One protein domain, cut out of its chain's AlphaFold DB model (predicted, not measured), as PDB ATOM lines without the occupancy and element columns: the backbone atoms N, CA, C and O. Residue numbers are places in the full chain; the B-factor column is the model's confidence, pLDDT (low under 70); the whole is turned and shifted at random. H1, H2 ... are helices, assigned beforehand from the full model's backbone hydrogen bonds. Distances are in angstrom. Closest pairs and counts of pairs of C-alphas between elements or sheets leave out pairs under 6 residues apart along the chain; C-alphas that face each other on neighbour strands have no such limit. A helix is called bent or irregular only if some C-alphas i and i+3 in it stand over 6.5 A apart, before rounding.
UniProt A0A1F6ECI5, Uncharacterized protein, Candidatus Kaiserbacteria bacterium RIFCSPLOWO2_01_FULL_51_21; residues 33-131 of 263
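AT A GLANCE: This is residues 33 to 131 of the 263 residues of an uncharacterized protein of Candidatus Kaiserbacteria bacterium RIFCSPLOWO2_01_FULL_51_21 (UniProt A0A1F6ECI5). One very long helix, H5, makes the long axis of the model, and its last part, residues 104 to 131, sticks out free as an arm. Near the middle of the long axis H1 crosses H5b steeply, packing on residues 94 to 103, and from H1 the short helices H2, H3 and H4 lead on in an open, loose loop toward the end of the model away from that arm, where the chain folds back into the beginning of H5a. The printed part has 99 residues with five named helices, H1 to H5 in order along the chain, and no named strand; the class is all helix. The whole is extended, with a radius of gyration of the C-alphas of 23.1 A and spans of 78 by 30 by 20 A.

HOW THE PARTS SIT: H1, residues 33 to 45, leads through a tight link to H2, residues 47 to 55. They are close but not clearly touching, about perpendicular at 86 degrees; their closest C-alphas, of Val 43 and Phe 50, are 7.0 A apart. H3, residues 58 to 61, and H4, residues 65 to 73, are close but not clearly touching, with their closest C-alphas, of Leu 60 and Ile 66, 7.6 A apart. H4 runs opposite ways to H2 at a shallow tilt of 30 degrees; the two are close but not clearly touching, the closest C-alphas being those of Phe 49 and Leu 73, 7.0 A apart. H5, residues 80 to 131, was assigned as one helix by its hydrogen bonds but is bent, with C-alphas 91 and 94 6.8 A apart; its arms H5a, residues 80 to 91, and H5b, residues 94 to 131, stand at a shallow tilt of 13 degrees. H5b is irregular, with C-alphas 104 and 107 6.8 A apart, and has a kink of 32 degrees near residue 104. H1 touches H5b at residues 94 to 103 alone, at a steep tilt of 67 degrees, only just short of about perpendicular, opposite ways; the closest C-alphas, of Phe 41 and Pro 95, are 5.0 A apart. H2 and H4 are each apart from H5a. Every O i to N i+4 pair is within hydrogen-bond range in H1, H2, H4 and H5a, and 32 of 34 are in H5b; H3 is too short for such a pair.

IN THESE COORDINATES: H1 begins at C-alpha 33, (11.067, -32.970, 57.758), and is 18.1 A long from first to last C-alpha. H2 measures 11.0 A, H3 5.8 A and H4 12.3 A. H5a begins at C-alpha 80, (-20.134, -49.236, 52.999), and is 16.5 A long; H5b is 53.4 A long and ends at C-alpha 131, (51.413, -34.557, 36.717).

THE WHOLE: The C-alphas farthest apart, of Ser 63 and Lys 131, are 77.9 A from each other. Without the stretches that stand free, residues 54 to 59, 62 to 67 and 104 to 131, the body spans 37 by 27 by 12 A. The printed part has no cut and no long link. Mean pLDDT of the printed part is 83.0; residues 58 to 70 and residue 72 are under 70.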
ATOM      1  N   PRO A  33      10.957 -32.583  59.165       74.06
ATOM      2  CA  PRO A  33      11.067 -32.970  57.758       74.06
ATOM      3  C   PRO A  33      10.125 -34.118  57.367       74.06
ATOM      4  O   PRO A  33       9.705 -34.207  56.215       74.06
ATOM      5  N   LEU A  34       9.757 -34.979  58.324       81.62
ATOM      6  CA  LEU A  34       8.834 -36.094  58.106       81.62
ATOM      7  C   LEU A  34       7.442 -35.595  57.722       81.62
ATOM      8  O   LEU A  34       6.844 -36.115  56.785       81.62
ATOM      9  N   TYR A  35       6.956 -34.559  58.404       81.38
ATOM     10  CA  TYR A  35       5.628 -34.005  58.168       81.38
ATOM     11  C   TYR A  35       5.528 -33.350  56.788       81.38
ATOM     12  O   TYR A  35       4.587 -33.622  56.050       81.38
ATOM     13  N   PHE A  36       6.535 -32.568  56.387       82.62
ATOM     14  CA  PHE A  36       6.567 -31.976  55.046       82.62
ATOM     15  C   PHE A  36       6.718 -33.014  53.940       82.62
ATOM     16  O   PHE A  36       6.053 -32.908  52.913       82.62
ATOM     17  N   THR A  37       7.560 -34.027  54.153       86.31
ATOM     18  CA  THR A  37       7.728 -35.121  53.188       86.31
ATOM     19  C   THR A  37       6.415 -35.891  53.025       86.31
ATOM     20  O   THR A  37       5.998 -36.159  51.900       86.31
ATOM     21  N   TYR A  38       5.716 -36.162  54.133       89.56
ATOM     22  CA  TYR A  38       4.395 -36.787  54.117       89.56
ATOM     23  C   TYR A  38       3.346 -35.940  53.415       89.56
ATOM     24  O   TYR A  38       2.671 -36.454  52.532       89.56
ATOM     25  N   ILE A  39       3.231 -34.652  53.745       88.12
ATOM     26  CA  ILE A  39       2.293 -33.751  53.064       88.12
ATOM     27  C   ILE A  39       2.593 -33.705  51.567       88.12
ATOM     28  O   ILE A  39       1.668 -33.802  50.767       88.12
ATOM     29  N   GLY A  40       3.867 -33.610  51.180       88.75
ATOM     30  CA  GLY A  40       4.271 -33.612  49.777       88.75
ATOM     31  C   GLY A  40       3.794 -34.865  49.043       88.75
ATOM     32  O   GLY A  40       3.142 -34.759  48.005       88.75
ATOM     33  N   PHE A  41       4.043 -36.052  49.605       92.38
ATOM     34  CA  PHE A  41       3.559 -37.303  49.015       92.38
ATOM     35  C   PHE A  41       2.042 -37.453  49.084       92.38
ATOM     36  O   PHE A  41       1.454 -37.996  48.157       92.38
ATOM     37  N   PHE A  42       1.397 -36.962  50.139       91.94
ATOM     38  CA  PHE A  42      -0.051 -37.004  50.287       91.94
ATOM     39  C   PHE A  42      -0.734 -36.144  49.223       91.94
ATOM     40  O   PHE A  42      -1.674 -36.605  48.583       91.94
ATOM     41  N   VAL A  43      -0.226 -34.935  48.977       90.25
ATOM     42  CA  VAL A  43      -0.717 -34.047  47.915       90.25
ATOM     43  C   VAL A  43      -0.438 -34.634  46.536       90.25
ATOM     44  O   VAL A  43      -1.326 -34.640  45.690       90.25
ATOM     45  N   ALA A  44       0.768 -35.162  46.306       91.81
ATOM     46  CA  ALA A  44       1.133 -35.747  45.019       91.81
ATOM     47  C   ALA A  44       0.309 -37.004  44.691       91.81
ATOM     48  O   ALA A  44      -0.150 -37.163  43.562       91.81
ATOM     49  N   TRP A  45       0.092 -37.883  45.670       91.38
ATOM     50  CA  TRP A  45      -0.698 -39.105  45.505       91.38
ATOM     51  C   TRP A  45      -2.184 -38.802  45.317       91.38
ATOM     52  O   TRP A  45      -2.833 -39.362  44.438       91.38
ATOM     53  N   ASN A  46      -2.711 -37.856  46.095       88.56
ATOM     54  CA  ASN A  46      -4.114 -37.455  46.050       88.56
ATOM     55  C   ASN A  46      -4.344 -36.247  45.131       88.56
ATOM     56  O   ASN A  46      -5.290 -35.490  45.332       88.56
ATOM     57  N   TRP A  47      -3.506 -36.043  44.111       87.81
ATOM     58  CA  TRP A  47      -3.529 -34.821  43.301       87.81
ATOM     59  C   TRP A  47      -4.902 -34.525  42.681       87.81
ATOM     60  O   TRP A  47      -5.345 -33.379  42.699       87.81
ATOM     61  N   LYS A  48      -5.626 -35.559  42.224       81.19
ATOM     62  CA  LYS A  48      -7.002 -35.422  41.714       81.19
ATOM     63  C   LYS A  48      -7.963 -34.832  42.756       81.19
ATOM     64  O   LYS A  48      -8.768 -33.970  42.422       81.19
ATOM     65  N   PHE A  49      -7.853 -35.251  44.017       80.88
ATOM     66  CA  PHE A  49      -8.662 -34.725  45.119       80.88
ATOM     67  C   PHE A  49      -8.375 -33.236  45.355       80.88
ATOM     68  O   PHE A  49      -9.297 -32.430  45.459       80.88
ATOM     69  N   PHE A  50      -7.095 -32.847  45.360       83.06
ATOM     70  CA  PHE A  50      -6.698 -31.443  45.497       83.06
ATOM     71  C   PHE A  50      -7.137 -30.595  44.298       83.06
ATOM     72  O   PHE A  50      -7.600 -29.472  44.480       83.06
ATOM     73  N   GLN A  51      -7.048 -31.127  43.080       81.75
ATOM     74  CA  GLN A  51      -7.523 -30.448  41.881       81.75
ATOM     75  C   GLN A  51      -9.028 -30.153  41.963       81.75
ATOM     76  O   GLN A  51      -9.432 -29.015  41.740       81.75
ATOM     77  N   ILE A  52      -9.838 -31.139  42.350       75.94
ATOM     78  CA  ILE A  52     -11.291 -30.972  42.465       75.94
ATOM     79  C   ILE A  52     -11.643 -29.974  43.579       75.94
ATOM     80  O   ILE A  52     -12.466 -29.092  43.380       75.94
ATOM     81  N   ILE A  53     -10.995 -30.039  44.745       77.62
ATOM     82  CA  ILE A  53     -11.347 -29.155  45.871       77.62
ATOM     83  C   ILE A  53     -10.879 -27.712  45.674       77.62
ATOM     84  O   ILE A  53     -11.593 -26.784  46.052       77.62
ATOM     85  N   PHE A  54      -9.676 -27.507  45.136       78.56
ATOM     86  CA  PHE A  54      -9.046 -26.184  45.111       78.56
ATOM     87  C   PHE A  54      -9.126 -25.480  43.756       78.56
ATOM     88  O   PHE A  54      -9.015 -24.255  43.720       78.56
ATOM     89  N   LEU A  55      -9.272 -26.220  42.653       76.12
ATOM     90  CA  LEU A  55      -9.193 -25.659  41.299       76.12
ATOM     91  C   LEU A  55     -10.517 -25.734  40.531       76.12
ATOM     92  O   LEU A  55     -10.686 -24.989  39.565       76.12
ATOM     93  N   GLU A  56     -11.458 -26.589  40.935       73.94
ATOM     94  CA  GLU A  56     -12.765 -26.679  40.283       73.94
ATOM     95  C   GLU A  56     -13.795 -25.702  40.870       73.94
ATOM     96  O   GLU A  56     -13.827 -25.395  42.061       73.94
ATOM     97  N   HIS A  57     -14.656 -25.175  39.995       71.69
ATOM     98  CA  HIS A  57     -15.661 -24.178  40.355       71.69
ATOM     99  C   HIS A  57     -16.796 -24.801  41.185       71.69
ATOM    100  O   HIS A  57     -17.265 -25.895  40.875       71.69
ATOM    101  N   SER A  58     -17.316 -24.072  42.181       69.25
ATOM    102  CA  SER A  58     -18.331 -24.562  43.137       69.25
ATOM    103  C   SER A  58     -19.604 -25.137  42.492       69.25
ATOM    104  O   SER A  58     -20.275 -25.992  43.064       69.25
ATOM    105  N   SER A  59     -19.909 -24.724  41.260       67.94
ATOM    106  CA  SER A  59     -21.004 -25.249  40.432       67.94
ATOM    107  C   SER A  59     -20.869 -26.732  40.058       67.94
ATOM    108  O   SER A  59     -21.840 -27.330  39.601       67.94
ATOM    109  N   LEU A  60     -19.683 -27.331  40.215       61.75
ATOM    110  CA  LEU A  60     -19.434 -28.755  39.964       61.75
ATOM    111  C   LEU A  60     -19.879 -29.657  41.126       61.75
ATOM    112  O   LEU A  60     -20.070 -30.848  40.914       61.75
ATOM    113  N   PHE A  61     -20.156 -29.096  42.305       65.12
ATOM    114  CA  PHE A  61     -20.609 -29.837  43.490       65.12
ATOM    115  C   PHE A  61     -22.140 -29.898  43.631       65.12
ATOM    116  O   PHE A  61     -22.651 -30.197  44.703       65.12
ATOM    117  N   ILE A  62     -22.898 -29.606  42.570       65.88
ATOM    118  CA  ILE A  62     -24.365 -29.707  42.566       65.88
ATOM    119  C   ILE A  62     -24.761 -31.105  42.058       65.88
ATOM    120  O   ILE A  62     -24.234 -31.575  41.047       65.88
ATOM    121  N   SER A  63     -25.684 -31.786  42.748       53.41
ATOM    122  CA  SER A  63     -26.228 -33.085  42.306       53.41
ATOM    123  C   SER A  63     -26.792 -32.970  40.879       53.41
ATOM    124  O   SER A  63     -27.508 -31.998  40.613       53.41
ATOM    125  N   PRO A  64     -26.464 -33.874  39.929       54.81
ATOM    126  CA  PRO A  64     -25.903 -35.235  40.064       54.81
ATOM    127  C   PRO A  64     -24.363 -35.350  40.015       54.81
ATOM    128  O   PRO A  64     -23.817 -36.450  39.993       54.81
ATOM    129  N   ARG A  65     -23.612 -34.243  39.988       61.22
ATOM    130  CA  ARG A  65     -22.146 -34.285  39.796       61.22
ATOM    131  C   ARG A  65     -21.353 -34.698  41.045       61.22
ATOM    132  O   ARG A  65     -20.210 -35.121  40.918       61.22
ATOM    133  N   ILE A  66     -21.973 -34.676  42.229       63.91
ATOM    134  CA  ILE A  66     -21.398 -35.250  43.461       63.91
ATOM    135  C   ILE A  66     -21.197 -36.768  43.314       63.91
ATOM    136  O   ILE A  66     -20.185 -37.297  43.765       63.91
ATOM    137  N   GLU A  67     -22.119 -37.466  42.643       63.88
ATOM    138  CA  GLU A  67     -22.008 -38.911  42.398       63.88
ATOM    139  C   GLU A  67     -20.843 -39.225  41.450       63.88
ATOM    140  O   GLU A  67     -20.121 -40.193  41.668       63.88
ATOM    141  N   TYR A  68     -20.594 -38.351  40.466       64.50
ATOM    142  CA  TYR A  68     -19.418 -38.439  39.596       64.50
ATOM    143  C   TYR A  68     -18.114 -38.297  40.395       64.50
ATOM    144  O   TYR A  68     -17.236 -39.150  40.287       64.50
ATOM    145  N   ILE A  69     -18.020 -37.281  41.258       65.00
ATOM    146  CA  ILE A  69     -16.862 -37.061  42.141       65.00
ATOM    147  C   ILE A  69     -16.646 -38.267  43.066       65.00
ATOM    148  O   ILE A  69     -15.519 -38.731  43.215       65.00
ATOM    149  N   SER A  70     -17.724 -38.822  43.630       68.12
ATOM    150  CA  SER A  70     -17.656 -40.044  44.436       68.12
ATOM    151  C   SER A  70     -17.135 -41.224  43.614       68.12
ATOM    152  O   SER A  70     -16.248 -41.931  44.077       68.12
ATOM    153  N   SER A  71     -17.625 -41.430  42.392       70.31
ATOM    154  CA  SER A  71     -17.199 -42.550  41.540       70.31
ATOM    155  C   SER A  71     -15.762 -42.432  41.014       70.31
ATOM    156  O   SER A  71     -15.117 -43.447  40.771       70.31
ATOM    157  N   GLU A  72     -15.254 -41.209  40.844       69.94
ATOM    158  CA  GLU A  72     -13.912 -40.950  40.305       69.94
ATOM    159  C   GLU A  72     -12.834 -40.956  41.403       69.94
ATOM    160  O   GLU A  72     -11.667 -41.250  41.133       69.94
ATOM    161  N   LEU A  73     -13.210 -40.625  42.645       72.62
ATOM    162  CA  LEU A  73     -12.291 -40.540  43.783       72.62
ATOM    163  C   LEU A  73     -12.334 -41.753  44.708       72.62
ATOM    164  O   LEU A  73     -11.362 -41.969  45.425       72.62
ATOM    165  N   SER A  74     -13.425 -42.523  44.707       76.38
ATOM    166  CA  SER A  74     -13.597 -43.666  45.602       76.38
ATOM    167  C   SER A  74     -13.937 -44.947  44.850       76.38
ATOM    168  O   SER A  74     -14.646 -44.941  43.845       76.38
ATOM    169  N   PHE A  75     -13.439 -46.067  45.360       79.38
ATOM    170  CA  PHE A  75     -13.773 -47.394  44.858       79.38
ATOM    171  C   PHE A  75     -14.872 -48.009  45.728       79.38
ATOM    172  O   PHE A  75     -14.840 -47.863  46.952       79.38
ATOM    173  N   SER A  76     -15.823 -48.715  45.105       81.44
ATOM    174  CA  SER A  76     -16.865 -49.458  45.823       81.44
ATOM    175  C   SER A  76     -16.638 -50.966  45.738       81.44
ATOM    176  O   SER A  76     -16.482 -51.536  44.659       81.44
ATOM    177  N   LEU A  77     -16.641 -51.604  46.901       81.88
ATOM    178  CA  LEU A  77     -16.580 -53.043  47.145       81.88
ATOM    179  C   LEU A  77     -17.961 -53.601  47.537       81.88
ATOM    180  O   LEU A  77     -18.074 -54.761  47.934       81.88
ATOM    181  N   GLY A  78     -19.019 -52.787  47.436       79.88
ATOM    182  CA  GLY A  78     -20.405 -53.173  47.711       79.88
ATOM    183  C   GLY A  78     -20.770 -53.265  49.197       79.88
ATOM    184  O   GLY A  78     -21.892 -53.653  49.521       79.88
ATOM    185  N   ASN A  79     -19.860 -52.900  50.107       88.06
ATOM    186  CA  ASN A  79     -20.128 -52.812  51.541       88.06
ATOM    187  C   ASN A  79     -19.622 -51.463  52.071       88.06
ATOM    188  O   ASN A  79     -18.418 -51.225  52.028       88.06
ATOM    189  N   PRO A  80     -20.487 -50.613  52.651       85.56
ATOM    190  CA  PRO A  80     -20.134 -49.236  52.999       85.56
ATOM    191  C   PRO A  80     -18.989 -49.124  54.016       85.56
ATOM    192  O   PRO A  80     -18.228 -48.162  53.980       85.56
ATOM    193  N   ILE A  81     -18.831 -50.106  54.910       86.50
ATOM    194  CA  ILE A  81     -17.739 -50.109  55.895       86.50
ATOM    195  C   ILE A  81     -16.419 -50.495  55.223       86.50
ATOM    196  O   ILE A  81     -15.383 -49.894  55.506       86.50
ATOM    197  N   LEU A  82     -16.447 -51.487  54.330       86.81
ATOM    198  CA  LEU A  82     -15.255 -51.891  53.580       86.81
ATOM    199  C   LEU A  82     -14.838 -50.809  52.589       86.81
ATOM    200  O   LEU A  82     -13.647 -50.553  52.462       86.81
ATOM    201  N   ASP A  83     -15.801 -50.140  51.957       85.88
ATOM    202  CA  ASP A  83     -15.569 -49.002  51.071       85.88
ATOM    203  C   ASP A  83     -14.869 -47.882  51.843       85.88
ATOM    204  O   ASP A  83     -13.830 -47.392  51.410       85.88
ATOM    205  N   PHE A  84     -15.370 -47.528  53.031       84.56
ATOM    206  CA  PHE A  84     -14.735 -46.522  53.883       84.56
ATOM    207  C   PHE A  84     -13.283 -46.893  54.228       84.56
ATOM    208  O   PHE A  84     -12.364 -46.126  53.951       84.56
ATOM    209  N   LEU A  85     -13.056 -48.102  54.754       89.44
ATOM    210  CA  LEU A  85     -11.719 -48.550  55.153       89.44
ATOM    211  C   LEU A  85     -10.751 -48.667  53.969       89.44
ATOM    212  O   LEU A  85      -9.573 -48.340  54.106       89.44
ATOM    213  N   ALA A  86     -11.223 -49.143  52.815       88.56
ATOM    214  CA  ALA A  86     -10.402 -49.311  51.623       88.56
ATOM    215  C   ALA A  86      -9.994 -47.963  51.020       88.56
ATOM    216  O   ALA A  86      -8.832 -47.795  50.647       88.56
ATOM    217  N   ASN A  87     -10.914 -46.997  50.963       87.19
ATOM    218  CA  ASN A  87     -10.611 -45.657  50.467       87.19
ATOM    219  C   ASN A  87      -9.676 -44.908  51.430       87.19
ATOM    220  O   ASN A  87      -8.665 -44.362  50.987       87.19
ATOM    221  N   ASP A  88      -9.906 -44.980  52.746       88.38
ATOM    222  CA  ASP A  88      -8.988 -44.406  53.742       88.38
ATOM    223  C   ASP A  88      -7.582 -45.009  53.628       88.38
ATOM    224  O   ASP A  88      -6.578 -44.291  53.583       88.38
ATOM    225  N   ALA A  89      -7.499 -46.337  53.521       90.56
ATOM    226  CA  ALA A  89      -6.240 -47.035  53.316       90.56
ATOM    227  C   ALA A  89      -5.544 -46.573  52.027       90.56
ATOM    228  O   ALA A  89      -4.346 -46.284  52.047       90.56
ATOM    229  N   TRP A  90      -6.281 -46.453  50.922       89.62
ATOM    230  CA  TRP A  90      -5.745 -46.042  49.625       89.62
ATOM    231  C   TRP A  90      -5.197 -44.612  49.616       89.62
ATOM    232  O   TRP A  90      -4.172 -44.344  48.983       89.62
ATOM    233  N   HIS A  91      -5.839 -43.695  50.337       88.81
ATOM    234  CA  HIS A  91      -5.431 -42.292  50.366       88.81
ATOM    235  C   HIS A  91      -4.344 -41.996  51.407       88.81
ATOM    236  O   HIS A  91      -3.558 -41.064  51.209       88.81
ATOM    237  N   LEU A  92      -4.259 -42.777  52.492       90.38
ATOM    238  CA  LEU A  92      -3.346 -42.514  53.612       90.38
ATOM    239  C   LEU A  92      -2.098 -43.408  53.629       90.38
ATOM    240  O   LEU A  92      -1.012 -42.922  53.963       90.38
ATOM    241  N   ILE A  93      -2.219 -44.693  53.273       91.56
ATOM    242  CA  ILE A  93      -1.125 -45.668  53.413       91.56
ATOM    243  C   ILE A  93      -0.019 -45.454  52.370       91.56
ATOM    244  O   ILE A  93       1.143 -45.384  52.777       91.56
ATOM    245  N   PRO A  94      -0.293 -45.308  51.057       92.81
ATOM    246  CA  PRO A  94       0.774 -45.137  50.073       92.81
ATOM    247  C   PRO A  94       1.650 -43.899  50.334       92.81
ATOM    248  O   PRO A  94       2.874 -44.054  50.356       92.81
ATOM    249  N   PRO A  95       1.101 -42.704  50.648       92.44
ATOM    250  CA  PRO A  95       1.921 -41.563  51.062       92.44
ATOM    251  C   PRO A  95       2.794 -41.840  52.290       92.44
ATOM    252  O   PRO A  95       3.953 -41.419  52.331       92.44
ATOM    253  N   ALA A  96       2.279 -42.580  53.279       91.56
ATOM    254  CA  ALA A  96       3.046 -42.965  54.461       91.56
ATOM    255  C   ALA A  96       4.205 -43.912  54.104       91.56
ATOM    256  O   ALA A  96       5.325 -43.713  54.579       91.56
ATOM    257  N   ILE A  97       3.972 -44.886  53.216       93.12
ATOM    258  CA  ILE A  97       5.011 -45.793  52.708       93.12
ATOM    259  C   ILE A  97       6.081 -45.005  51.946       93.12
ATOM    260  O   ILE A  97       7.264 -45.161  52.241       93.12
ATOM    261  N   PHE A  98       5.704 -44.121  51.015       92.56
ATOM    262  CA  PHE A  98       6.675 -43.310  50.266       92.56
ATOM    263  C   PHE A  98       7.493 -42.396  51.171       92.56
ATOM    264  O   PHE A  98       8.705 -42.264  50.986       92.56
ATOM    265  N   THR A  99       6.861 -41.819  52.191       90.94
ATOM    266  CA  THR A  99       7.549 -41.019  53.207       90.94
ATOM    267  C   THR A  99       8.571 -41.857  53.960       90.94
ATOM    268  O   THR A  99       9.731 -41.458  54.073       90.94
ATOM    269  N   TRP A 100       8.170 -43.039  54.433       89.81
ATOM    270  CA  TRP A 100       9.055 -43.953  55.148       89.81
ATOM    271  C   TRP A 100      10.237 -44.395  54.277       89.81
ATOM    272  O   TRP A 100      11.387 -44.285  54.704       89.81
ATOM    273  N   VAL A 101       9.980 -44.808  53.031       91.19
ATOM    274  CA  VAL A 101      11.026 -45.197  52.073       91.19
ATOM    275  C   VAL A 101      11.976 -44.030  51.811       91.19
ATOM    276  O   VAL A 101      13.192 -44.196  51.868       91.19
ATOM    277  N   THR A 102      11.451 -42.831  51.578       90.44
ATOM    278  CA  THR A 102      12.275 -41.652  51.299       90.44
ATOM    279  C   THR A 102      13.174 -41.324  52.485       90.44
ATOM    280  O   THR A 102      14.379 -41.182  52.317       90.44
ATOM    281  N   ILE A 103      12.644 -41.295  53.706       87.62
ATOM    282  CA  ILE A 103      13.444 -40.993  54.902       87.62
ATOM    283  C   ILE A 103      14.496 -42.077  55.168       87.62
ATOM    284  O   ILE A 103      15.619 -41.761  55.559       87.62
ATOM    285  N   MET A 104      14.170 -43.349  54.937       87.88
ATOM    286  CA  MET A 104      15.085 -44.460  55.215       87.88
ATOM    287  C   MET A 104      16.188 -44.615  54.165       87.88
ATOM    288  O   MET A 104      17.333 -44.926  54.510       87.88
ATOM    289  N   TYR A 105      15.861 -44.425  52.886       89.38
ATOM    290  CA  TYR A 105      16.764 -44.741  51.779       89.38
ATOM    291  C   TYR A 105      17.409 -43.505  51.148       89.38
ATOM    292  O   TYR A 105      18.578 -43.587  50.767       89.38
ATOM    293  N   LEU A 106      16.729 -42.353  51.087       86.88
ATOM    294  CA  LEU A 106      17.278 -41.151  50.448       86.88
ATOM    295  C   LEU A 106      18.593 -40.682  51.099       86.88
ATOM    296  O   LEU A 106      19.542 -40.439  50.354       86.88
ATOM    297  N   PRO A 107      18.747 -40.652  52.443       85.94
ATOM    298  CA  PRO A 107      20.021 -40.281  53.059       85.94
ATOM    299  C   PRO A 107      21.149 -41.262  52.727       85.94
ATOM    300  O   PRO A 107      22.301 -40.859  52.577       85.94
ATOM    301  N   ARG A 108      20.833 -42.557  52.579       89.38
ATOM    302  CA  ARG A 108      21.820 -43.588  52.218       89.38
ATOM    303  C   ARG A 108      22.298 -43.408  50.782       89.38
ATOM    304  O   ARG A 108      23.500 -43.450  50.536       89.38
ATOM    305  N   VAL A 109      21.371 -43.154  49.859       86.81
ATOM    306  CA  VAL A 109      21.687 -42.869  48.453       86.81
ATOM    307  C   VAL A 109      22.482 -41.569  48.334       86.81
ATOM    308  O   VAL A 109      23.493 -41.537  47.639       86.81
ATOM    309  N   GLN A 110      22.086 -40.518  49.056       85.75
ATOM    310  CA  GLN A 110      22.798 -39.241  49.063       85.75
ATOM    311  C   GLN A 110      24.216 -39.383  49.620       85.75
ATOM    312  O   GLN A 110      25.156 -38.846  49.036       85.75
ATOM    313  N   LYS A 111      24.392 -40.137  50.713       86.50
ATOM    314  CA  LYS A 111      25.713 -40.437  51.276       86.50
ATOM    315  C   LYS A 111      26.584 -41.189  50.271       86.50
ATOM    316  O   LYS A 111      27.711 -40.775  50.029       86.50
ATOM    317  N   TRP A 112      26.050 -42.236  49.643       90.00
ATOM    318  CA  TRP A 112      26.769 -43.010  48.629       90.00
ATOM    319  C   TRP A 112      27.175 -42.157  47.416       90.00
ATOM    320  O   TRP A 112      28.322 -42.203  46.969       90.00
ATOM    321  N   ALA A 113      26.264 -41.318  46.916       87.56
ATOM    322  CA  ALA A 113      26.549 -40.397  45.819       87.56
ATOM    323  C   ALA A 113      27.624 -39.365  46.201       87.56
ATOM    324  O   ALA A 113      28.516 -39.070  45.403       87.56
ATOM    325  N   LEU A 114      27.573 -38.844  47.433       88.38
ATOM    326  CA  LEU A 114      28.563 -37.902  47.948       88.38
ATOM    327  C   LEU A 114      29.945 -38.551  48.092       88.38
ATOM    328  O   LEU A 114      30.935 -37.946  47.693       88.38
ATOM    329  N   GLU A 115      30.019 -39.774  48.617       87.69
ATOM    330  CA  GLU A 115      31.268 -40.535  48.725       87.69
ATOM    331  C   GLU A 115      31.909 -40.736  47.351       87.69
ATOM    332  O   GLU A 115      33.080 -40.401  47.166       87.69
ATOM    333  N   LYS A 116      31.127 -41.169  46.354       87.19
ATOM    334  CA  LYS A 116      31.610 -41.334  44.976       87.19
ATOM    335  C   LYS A 116      32.067 -40.022  44.345       87.19
ATOM    336  O   LYS A 116      33.080 -39.984  43.644       87.19
ATOM    337  N   TYR A 117      31.349 -38.932  44.602       87.44
ATOM    338  CA  TYR A 117      31.741 -37.608  44.129       87.44
ATOM    339  C   TYR A 117      33.061 -37.141  44.757       87.44
ATOM    340  O   TYR A 117      33.944 -36.650  44.049       87.44
ATOM    341  N   LEU A 118      33.216 -37.306  46.075       85.25
ATOM    342  CA  LEU A 118      34.426 -36.922  46.798       85.25
ATOM    343  C   LEU A 118      35.629 -37.757  46.361       85.25
ATOM    344  O   LEU A 118      36.663 -37.171  46.049       85.25
ATOM    345  N   GLU A 119      35.483 -39.080  46.264       87.12
ATOM    346  CA  GLU A 119      36.508 -39.996  45.744       87.12
ATOM    347  C   GLU A 119      37.007 -39.512  44.378       87.12
ATOM    348  O   GLU A 119      38.179 -39.171  44.216       87.12
ATOM    349  N   SER A 120      36.088 -39.308  43.432       83.56
ATOM    350  CA  SER A 120      36.429 -38.839  42.090       83.56
ATOM    351  C   SER A 120      37.077 -37.448  42.071       83.56
ATOM    352  O   SER A 120      37.927 -37.163  41.222       83.56
ATOM    353  N   ARG A 121      36.683 -36.545  42.977       86.50
ATOM    354  CA  ARG A 121      37.260 -35.196  43.071       86.50
ATOM    355  C   ARG A 121      38.680 -35.234  43.630       86.50
ATOM    356  O   ARG A 121      39.558 -34.558  43.091       86.50
ATOM    357  N   PHE A 122      38.909 -36.001  44.694       86.38
ATOM    358  CA  PHE A 122      40.224 -36.120  45.319       86.38
ATOM    359  C   PHE A 122      41.201 -36.900  44.443       86.38
ATOM    360  O   PHE A 122      42.343 -36.467  44.301       86.38
ATOM    361  N   GLU A 123      40.760 -37.966  43.776       87.06
ATOM    362  CA  GLU A 123      41.583 -38.690  42.804       87.06
ATOM    363  C   GLU A 123      42.001 -37.796  41.638       87.06
ATOM    364  O   GLU A 123      43.182 -37.734  41.296       87.06
ATOM    365  N   ARG A 124      41.063 -37.031  41.064       81.12
ATOM    366  CA  ARG A 124      41.383 -36.077  39.991       81.12
ATOM    367  C   ARG A 124      42.374 -35.014  40.444       81.12
ATOM    368  O   ARG A 124      43.318 -34.718  39.712       81.12
ATOM    369  N   LYS A 125      42.194 -34.467  41.650       88.88
ATOM    370  CA  LYS A 125      43.131 -33.497  42.228       88.88
ATOM    371  C   LYS A 125      44.521 -34.112  42.415       88.88
ATOM    372  O   LYS A 125      45.497 -33.519  41.971       88.88
ATOM    373  N   ARG A 126      44.600 -35.319  42.980       90.00
ATOM    374  CA  ARG A 126      45.858 -36.053  43.167       90.00
ATOM    375  C   ARG A 126      46.568 -36.297  41.836       90.00
ATOM    376  O   ARG A 126      47.750 -36.006  41.719       90.00
ATOM    377  N   MET A 127      45.853 -36.776  40.818       88.31
ATOM    378  CA  MET A 127      46.415 -37.017  39.482       88.31
ATOM    379  C   MET A 127      46.949 -35.733  38.837       88.31
ATOM    380  O   MET A 127      47.997 -35.754  38.194       88.31
ATOM    381  N   PHE A 128      46.245 -34.614  39.014       91.19
ATOM    382  CA  PHE A 128      46.695 -33.316  38.525       91.19
ATOM    383  C   PHE A 128      47.959 -32.833  39.249       91.19
ATOM    384  O   PHE A 128      48.903 -32.397  38.596       91.19
ATOM    385  N   GLU A 129      48.005 -32.944  40.577       91.56
ATOM    386  CA  GLU A 129      49.170 -32.556  41.382       91.56
ATOM    387  C   GLU A 129      50.406 -33.395  41.039       91.56
ATOM    388  O   GLU A 129      51.480 -32.827  40.838       91.56
ATOM    389  N   THR A 130      50.252 -34.713  40.870       93.12
ATOM    390  CA  THR A 130      51.346 -35.591  40.429       93.12
ATOM    391  C   THR A 130      51.878 -35.169  39.060       93.12
ATOM    392  O   THR A 130      53.077 -34.945  38.914       93.12
ATOM    393  N   LYS A 131      50.997 -34.977  38.067       91.56
ATOM    394  CA  LYS A 131      51.413 -34.557  36.717       91.56
ATOM    395  C   LYS A 131      52.067 -33.180  36.701       91.56
ATOM    396  O   LYS A 131      53.016 -32.958  35.954       91.56
TER     397      LYS A 131